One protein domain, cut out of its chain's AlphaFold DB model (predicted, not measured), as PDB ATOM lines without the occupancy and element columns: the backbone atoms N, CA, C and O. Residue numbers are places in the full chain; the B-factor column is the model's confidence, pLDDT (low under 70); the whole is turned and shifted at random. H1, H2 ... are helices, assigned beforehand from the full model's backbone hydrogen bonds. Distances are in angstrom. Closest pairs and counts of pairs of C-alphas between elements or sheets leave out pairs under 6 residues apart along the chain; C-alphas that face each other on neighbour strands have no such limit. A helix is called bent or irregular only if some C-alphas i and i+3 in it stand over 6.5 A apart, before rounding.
ATOM      1  N   ASN A   6       0.647  45.510 -18.940       85.94
ATOM      2  CA  ASN A   6       1.396  46.745 -19.119       85.94
ATOM      3  C   ASN A   6       1.460  47.076 -20.614       85.94
ATOM      4  O   ASN A   6       2.223  46.475 -21.368       85.94
ATOM      5  N   VAL A   7       0.610  48.007 -21.046       85.81
ATOM      6  CA  VAL A   7       0.495  48.403 -22.457       85.81
ATOM      7  C   VAL A   7       1.803  49.003 -22.979       85.81
ATOM      8  O   VAL A   7       2.170  48.735 -24.118       85.81
ATOM      9  N   GLU A   8       2.544  49.732 -22.141       87.75
ATOM     10  CA  GLU A   8       3.813  50.362 -22.531       87.75
ATOM     11  C   GLU A   8       4.880  49.317 -22.886       87.75
ATOM     12  O   GLU A   8       5.544  49.430 -23.912       87.75
ATOM     13  N   GLU A   9       4.988  48.246 -22.091       91.25
ATOM     14  CA  GLU A   9       5.912  47.136 -22.372       91.25
ATOM     15  C   GLU A   9       5.554  46.418 -23.679       91.25
ATOM     16  O   GLU A   9       6.438  46.032 -24.445       91.25
ATOM     17  N   ILE A  10       4.258  46.269 -23.972       90.31
ATOM     18  CA  ILE A  10       3.791  45.659 -25.223       90.31
ATOM     19  C   ILE A  10       4.151  46.541 -26.419       90.31
ATOM     20  O   ILE A  10       4.707  46.044 -27.400       90.31
ATOM     21  N   VAL A  11       3.862  47.841 -26.344       92.81
ATOM     22  CA  VAL A  11       4.201  48.805 -27.399       92.81
ATOM     23  C   VAL A  11       5.712  48.846 -27.629       92.81
ATOM     24  O   VAL A  11       6.161  48.821 -28.775       92.81
ATOM     25  N   GLU A  12       6.511  48.857 -26.560       91.31
ATOM     26  CA  GLU A  12       7.970  48.864 -26.639       91.31
ATOM     27  C   GLU A  12       8.537  47.592 -27.284       91.31
ATOM     28  O   GLU A  12       9.431  47.691 -28.134       91.31
ATOM     29  N   SER A  13       7.994  46.419 -26.944       92.75
ATOM     30  CA  SER A  13       8.378  45.148 -27.575       92.75
ATOM     31  C   SER A  13       8.068  45.166 -29.071       92.75
ATOM     32  O   SER A  13       8.953  44.928 -29.892       92.75
ATOM     33  N   ILE A  14       6.843  45.555 -29.444       93.31
ATOM     34  CA  ILE A  14       6.400  45.583 -30.844       93.31
ATOM     35  C   ILE A  14       7.229  46.581 -31.662       93.31
ATOM     36  O   ILE A  14       7.659  46.261 -32.772       93.31
ATOM     37  N   ALA A  15       7.494  47.776 -31.131       94.50
ATOM     38  CA  ALA A  15       8.325  48.777 -31.799       94.50
ATOM     39  C   ALA A  15       9.749  48.260 -32.051       94.50
ATOM     40  O   ALA A  15      10.283  48.405 -33.154       94.50
ATOM     41  N   SER A  16      10.333  47.591 -31.054       93.62
ATOM     42  CA  SER A  16      11.672  47.003 -31.149       93.62
ATOM     43  C   SER A  16      11.735  45.870 -32.180       93.62
ATOM     44  O   SER A  16      12.656  45.823 -32.997       93.62
ATOM     45  N   GLU A  17      10.739  44.983 -32.186       93.94
ATOM     46  CA  GLU A  17      10.650  43.833 -33.095       93.94
ATOM     47  C   GLU A  17      10.420  44.252 -34.552       93.94
ATOM     48  O   GLU A  17      11.034  43.709 -35.472       93.94
ATOM     49  N   THR A  18       9.559  45.246 -34.769       92.38
ATOM     50  CA  THR A  18       9.166  45.710 -36.109       92.38
ATOM     51  C   THR A  18      10.073  46.807 -36.661       92.38
ATOM     52  O   THR A  18       9.971  47.152 -37.839       92.38
ATOM     53  N   ARG A  19      10.979  47.346 -35.831       95.38
ATOM     54  CA  ARG A  19      11.807  48.529 -36.125       95.38
ATOM     55  C   ARG A  19      10.967  49.739 -36.543       95.38
ATOM     56  O   ARG A  19      11.383  50.527 -37.392       95.38
ATOM     57  N   MET A  20       9.781  49.867 -35.957       93.88
ATOM     58  CA  MET A  20       8.885  51.001 -36.162       93.88
ATOM     59  C   MET A  20       8.989  51.989 -34.997       93.88
ATOM     60  O   MET A  20       9.308  51.585 -33.877       93.88
ATOM     61  N   PRO A  21       8.720  53.286 -35.225       96.38
ATOM     62  CA  PRO A  21       8.644  54.257 -34.142       96.38
ATOM     63  C   PRO A  21       7.577  53.861 -33.118       96.38
ATOM     64  O   PRO A  21       6.473  53.466 -33.498       96.38
ATOM     65  N   LYS A  22       7.885  54.029 -31.824       92.31
ATOM     66  CA  LYS A  22       6.935  53.751 -30.734       92.31
ATOM     67  C   LYS A  22       5.616  54.497 -30.923       92.31
ATOM     68  O   LYS A  22       4.574  53.889 -30.765       92.31
ATOM     69  N   GLU A  23       5.664  55.762 -31.336       92.31
ATOM     70  CA  GLU A  23       4.475  56.589 -31.590       92.31
ATOM     71  C   GLU A  23       3.526  55.949 -32.618       92.31
ATOM     72  O   GLU A  23       2.347  55.759 -32.336       92.31
ATOM     73  N   THR A  24       4.054  55.489 -33.758       92.69
ATOM     74  CA  THR A  24       3.267  54.790 -34.788       92.69
ATOM     75  C   THR A  24       2.661  53.486 -34.269       92.69
ATOM     76  O   THR A  24       1.526  53.141 -34.602       92.69
ATOM     77  N   VAL A  25       3.411  52.742 -33.452       91.31
ATOM     78  CA  VAL A  25       2.934  51.493 -32.845       91.31
ATOM     79  C   VAL A  25       1.848  51.767 -31.806       91.31
ATOM     80  O   VAL A  25       0.853  51.047 -31.791       91.31
ATOM     81  N   SER A  26       1.995  52.813 -30.990       91.00
ATOM     82  CA  SER A  26       0.993  53.242 -30.011       91.00
ATOM     83  C   SER A  26      -0.325  53.600 -30.686       91.00
ATOM     84  O   SER A  26      -1.360  53.041 -30.330       91.00
ATOM     85  N   GLU A  27      -0.292  54.459 -31.707       89.44
ATOM     86  CA  GLU A  27      -1.494  54.879 -32.438       89.44
ATOM     87  C   GLU A  27      -2.216  53.687 -33.079       89.44
ATOM     88  O   GLU A  27      -3.443  53.558 -33.000       89.44
ATOM     89  N   LEU A  28      -1.454  52.774 -33.689       90.75
ATOM     90  CA  LEU A  28      -2.012  51.579 -34.311       90.75
ATOM     91  C   LEU A  28      -2.588  50.611 -33.270       90.75
ATOM     92  O   LEU A  28      -3.664  50.049 -33.489       90.75
ATOM     93  N   TYR A  29      -1.900  50.423 -32.143       90.62
ATOM     94  CA  TYR A  29      -2.352  49.575 -31.044       90.62
ATOM     95  C   TYR A  29      -3.651  50.107 -30.432       90.62
ATOM     96  O   TYR A  29      -4.601  49.345 -30.263       90.62
ATOM     97  N   GLU A  30      -3.726  51.409 -30.153       88.94
ATOM     98  CA  GLU A  30      -4.917  52.055 -29.595       88.94
ATOM     99  C   GLU A  30      -6.116  51.948 -30.531       88.94
ATOM    100  O   GLU A  30      -7.204  51.555 -30.098       88.94
ATOM    101  N   LYS A  31      -5.912  52.222 -31.824       88.31
ATOM    102  CA  LYS A  31      -6.948  52.064 -32.845       88.31
ATOM    103  C   LYS A  31      -7.459  50.623 -32.900       88.31
ATOM    104  O   LYS A  31      -8.662  50.389 -32.828       88.31
ATOM    105  N   THR A  32      -6.543  49.662 -32.966       85.50
ATOM    106  CA  THR A  32      -6.872  48.231 -33.040       85.50
ATOM    107  C   THR A  32      -7.592  47.756 -31.772       85.50
ATOM    108  O   THR A  32      -8.550  46.988 -31.833       85.50
ATOM    109  N   LEU A  33      -7.175  48.236 -30.599       84.62
ATOM    110  CA  LEU A  33      -7.828  47.924 -29.329       84.62
ATOM    111  C   LEU A  33      -9.234  48.528 -29.250       84.62
ATOM    112  O   LEU A  33     -10.131  47.892 -28.698       84.62
ATOM    113  N   ALA A  34      -9.436  49.735 -29.778       81.88
ATOM    114  CA  ALA A  34     -10.753  50.358 -29.863       81.88
ATOM    115  C   ALA A  34     -11.694  49.556 -30.777       81.88
ATOM    116  O   ALA A  34     -12.831  49.306 -30.385       81.88
ATOM    117  N   GLU A  35     -11.200  49.074 -31.922       79.75
ATOM    118  CA  GLU A  35     -11.940  48.179 -32.825       79.75
ATOM    119  C   GLU A  35     -12.308  46.855 -32.142       79.75
ATOM    120  O   GLU A  35     -13.448  46.415 -32.228       79.75
ATOM    121  N   TYR A  36     -11.386  46.240 -31.392       70.69
ATOM    122  CA  TYR A  36     -11.705  45.023 -30.641       70.69
ATOM    123  C   TYR A  36     -12.664  45.265 -29.479       70.69
ATOM    124  O   TYR A  36     -13.463  44.389 -29.152       70.69
ATOM    125  N   ARG A  37     -12.596  46.432 -28.829       72.50
ATOM    126  CA  ARG A  37     -13.546  46.816 -27.776       72.50
ATOM    127  C   ARG A  37     -14.942  47.054 -28.336       72.50
ATOM    128  O   ARG A  37     -15.914  46.757 -27.640       72.50
ATOM    129  N   ASP A  38     -15.051  47.541 -29.567       68.56
ATOM    130  CA  ASP A  38     -16.327  47.731 -30.240       68.56
ATOM    131  C   ASP A  38     -16.917  46.380 -30.680       68.56
ATOM    132  O   ASP A  38     -16.584  45.807 -31.712       68.56
ATOM    133  N   GLY A  39     -17.774  45.815 -29.827       63.78
ATOM    134  CA  GLY A  39     -18.399  44.506 -30.035       63.78
ATOM    135  C   GLY A  39     -17.867  43.390 -29.136       63.78
ATOM    136  O   GLY A  39     -18.495  42.327 -29.066       63.78
ATOM    137  N   ALA A  40     -16.792  43.621 -28.373       64.69
ATOM    138  CA  ALA A  40     -16.353  42.682 -27.345       64.69
ATOM    139  C   ALA A  40     -17.405  42.576 -26.234       64.69
ATOM    140  O   ALA A  40     -17.571  43.467 -25.397       64.69
ATOM    141  N   ARG A  41     -18.118  41.447 -26.188       63.69
ATOM    142  CA  ARG A  41     -18.974  41.110 -25.052       63.69
ATOM    143  C   ARG A  41     -18.185  40.222 -24.107       63.69
ATOM    144  O   ARG A  41     -17.823  39.109 -24.463       63.69
ATOM    145  N   ILE A  42     -17.989  40.699 -22.881       62.78
ATOM    146  CA  ILE A  42     -17.407  39.965 -21.745       62.78
ATOM    147  C   ILE A  42     -18.409  38.882 -21.278       62.78
ATOM    148  O   ILE A  42     -18.853  38.850 -20.134       62.78
ATOM    149  N   LEU A  43     -18.862  38.025 -22.195       59.00
ATOM    150  CA  LEU A  43     -19.747  36.892 -21.923       59.00
ATOM    151  C   LEU A  43     -18.942  35.633 -21.586       59.00
ATOM    152  O   LEU A  43     -19.466  34.739 -20.929       59.00
ATOM    153  N   ASP A  44     -17.656  35.592 -21.933       61.94
ATOM    154  CA  ASP A  44     -16.786  34.429 -21.710       61.94
ATOM    155  C   ASP A  44     -16.623  34.086 -20.220       61.94
ATOM    156  O   ASP A  44     -16.498  32.923 -19.834       61.94
ATOM    157  N   TYR A  45     -16.715  35.089 -19.345       70.00
ATOM    158  CA  TYR A  45     -16.658  34.882 -17.898       70.00
ATOM    159  C   TYR A  45     -18.008  34.503 -17.281       70.00
ATOM    160  O   TYR A  45     -18.042  34.047 -16.137       70.00
ATOM    161  N   VAL A  46     -19.119  34.640 -18.011       75.50
ATOM    162  CA  VAL A  46     -20.466  34.361 -17.484       75.50
ATOM    163  C   VAL A  46     -20.599  32.893 -17.097       75.50
ATOM    164  O   VAL A  46     -21.080  32.593 -16.007       75.50
ATOM    165  N   ALA A  47     -20.095  31.972 -17.921       73.81
ATOM    166  CA  ALA A  47     -20.111  30.545 -17.607       73.81
ATOM    167  C   ALA A  47     -19.265  30.209 -16.362       73.81
ATOM    168  O   ALA A  47     -19.681  29.405 -15.525       73.81
ATOM    169  N   LEU A  48     -18.108  30.859 -16.192       81.06
ATOM    170  CA  LEU A  48     -17.243  30.669 -15.021       81.06
ATOM    171  C   LEU A  48     -17.903  31.181 -13.736       81.06
ATOM    172  O   LEU A  48     -17.859  30.512 -12.699       81.06
ATOM    173  N   LEU A  49     -18.546  32.347 -13.805       78.75
ATOM    174  CA  LEU A  49     -19.277  32.929 -12.683       78.75
ATOM    175  C   LEU A  49     -20.510  32.093 -12.324       78.75
ATOM    176  O   LEU A  49     -20.740  31.831 -11.141       78.75
ATOM    177  N   ALA A  50     -21.244  31.598 -13.324       84.19
ATOM    178  CA  ALA A  50     -22.362  30.683 -13.124       84.19
ATOM    179  C   ALA A  50     -21.906  29.379 -12.449       84.19
ATOM    180  O   ALA A  50     -22.468  28.977 -11.430       84.19
ATOM    181  N   ALA A  51     -20.830  28.757 -12.941       86.62
ATOM    182  CA  ALA A  51     -20.272  27.544 -12.346       86.62
ATOM    183  C   ALA A  51     -19.815  27.759 -10.894       86.62
ATOM    184  O   ALA A  51     -20.023  26.889 -10.044       86.62
ATOM    185  N   LYS A  52     -19.212  28.916 -10.586       87.62
ATOM    186  CA  LYS A  52     -18.852  29.277  -9.208       87.62
ATOM    187  C   LYS A  52     -20.096  29.356  -8.320       87.62
ATOM    188  O   LYS A  52     -20.123  28.705  -7.279       87.62
ATOM    189  N   ARG A  53     -21.131  30.082  -8.756       85.19
ATOM    190  CA  ARG A  53     -22.379  30.262  -7.997       85.19
ATOM    191  C   ARG A  53     -23.062  28.929  -7.683       85.19
ATOM    192  O   ARG A  53     -23.392  28.682  -6.528       85.19
ATOM    193  N   VAL A  54     -23.170  28.045  -8.677       91.25
ATOM    194  CA  VAL A  54     -23.763  26.705  -8.517       91.25
ATOM    195  C   VAL A  54     -23.021  25.876  -7.465       91.25
ATOM    196  O   VAL A  54     -23.645  25.227  -6.627       91.25
ATOM    197  N   ARG A  55     -21.681  25.897  -7.466       93.50
ATOM    198  CA  ARG A  55     -20.884  25.162  -6.466       93.50
ATOM    199  C   ARG A  55     -21.124  25.675  -5.052       93.50
ATOM    200  O   ARG A  55     -21.164  24.871  -4.122       93.50
ATOM    201  N   ASP A  56     -21.258  26.985  -4.891       90.31
ATOM    202  CA  ASP A  56     -21.487  27.597  -3.586       90.31
ATOM    203  C   ASP A  56     -22.881  27.249  -3.045       90.31
ATOM    204  O   ASP A  56     -22.995  26.867  -1.879       90.31
ATOM    205  N   ASP A  57     -23.912  27.255  -3.891       90.12
ATOM    206  CA  ASP A  57     -25.275  26.874  -3.493       90.12
ATOM    207  C   ASP A  57     -25.362  25.400  -3.070       90.12
ATOM    208  O   ASP A  57     -25.899  25.083  -2.007       90.12
ATOM    209  N   LEU A  58     -24.744  24.489  -3.830       89.56
ATOM    210  CA  LEU A  58     -24.677  23.069  -3.458       89.56
ATOM    211  C   LEU A  58     -23.929  22.848  -2.137       89.56
ATOM    212  O   LEU A  58     -24.287  21.968  -1.352       89.56
ATOM    213  N   ARG A  59     -22.878  23.632  -1.870       86.31
ATOM    214  CA  ARG A  59     -22.150  23.574  -0.595       86.31
ATOM    215  C   ARG A  59     -22.998  24.063   0.571       86.31
ATOM    216  O   ARG A  59     -22.875  23.500   1.652       86.31
ATOM    217  N   GLN A  60     -23.823  25.088   0.374       83.19
ATOM    218  CA  GLN A  60     -24.728  25.587   1.411       83.19
ATOM    219  C   GLN A  60     -25.824  24.569   1.728       83.19
ATOM    220  O   GLN A  60     -26.051  24.280   2.898       83.19
ATOM    221  N   GLN A  61     -26.421  23.953   0.705       78.94
ATOM    222  CA  GLN A  61     -27.441  22.917   0.890       78.94
ATOM    223  C   GLN A  61     -26.909  21.687   1.636       78.94
ATOM    224  O   GLN A  61     -27.602  21.146   2.481       78.94
TER     225      GLN A  61
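This is residues 6 to 61 of the 64 residues of an uncharacterized protein of Burkholderia gladioli pv. gladioli (UniProt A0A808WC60). Three helices are strung out in an extended rod: the longest, H3, sticks out as a free arm at one end, and at the other end H1 and H2 meet in a V, H1 folding back beneath the first part of H2. The far part of H2 and the short link after it join this V to H3, and residues 31 to 61 stand free. The printed part has 56 residues with three named helices, in the order H1, H2, H3, and no named strand; the class is all helix. The whole is extended, with a radius of gyration of the C-alphas of 19.3 A, and the C-alphas span 59 by 22 by 13 A.

H3, the longest helix, is residues 44 to 61, 27.5 A from first to last C-alpha, and ends with C-alpha 61 at (-27.441, 22.917, 0.890). It is only just irregular: C-alphas 44 and 47 are 6.6 A apart. H2 is residues 22 to 37, 21.8 A long, from C-alpha 22 at (6.935, 53.751, -30.734) to C-alpha 37 at (-13.546, 46.816, -27.776). H1 is residues 7 to 18, 16.4 A long, and begins with C-alpha 7 at (0.495, 48.403, -22.457).

H3 touches no helix: it is apart from H2, which comes before it in the chain, and apart from H1. H1 and H2 touch, with 8 pairs of C-alphas within 8 A. Their closest C-alphas, those of Ala 15 and Lys 22, are 5.3 A apart. H1 touches H2 with residues 11 to 15 alone, and H2 touches H1 with residues 22 to 29 alone. Their lines stand at a steep tilt of 61 degrees, and they run opposite ways. In H1 and H2 every pair of O i and N i+4 is within hydrogen-bond range; in H3 13 of 14 are.

The two C-alphas farthest apart, those of Arg 19 and Gln 61, are 59.7 A apart, while those of Asn 6 and Gln 61, the first and last printed, are 42.4 A apart. The printed part runs from residue 6 to 61 with no cut. The link from H1 to H2, with 3 residues, is tight; the link from H2 to H3, with 6 residues, is short; no link is long. The mean pLDDT of the printed part is 84.4. The model's confidence is low, under 70, at residues 38 to 44, of which 44 belongs to H3.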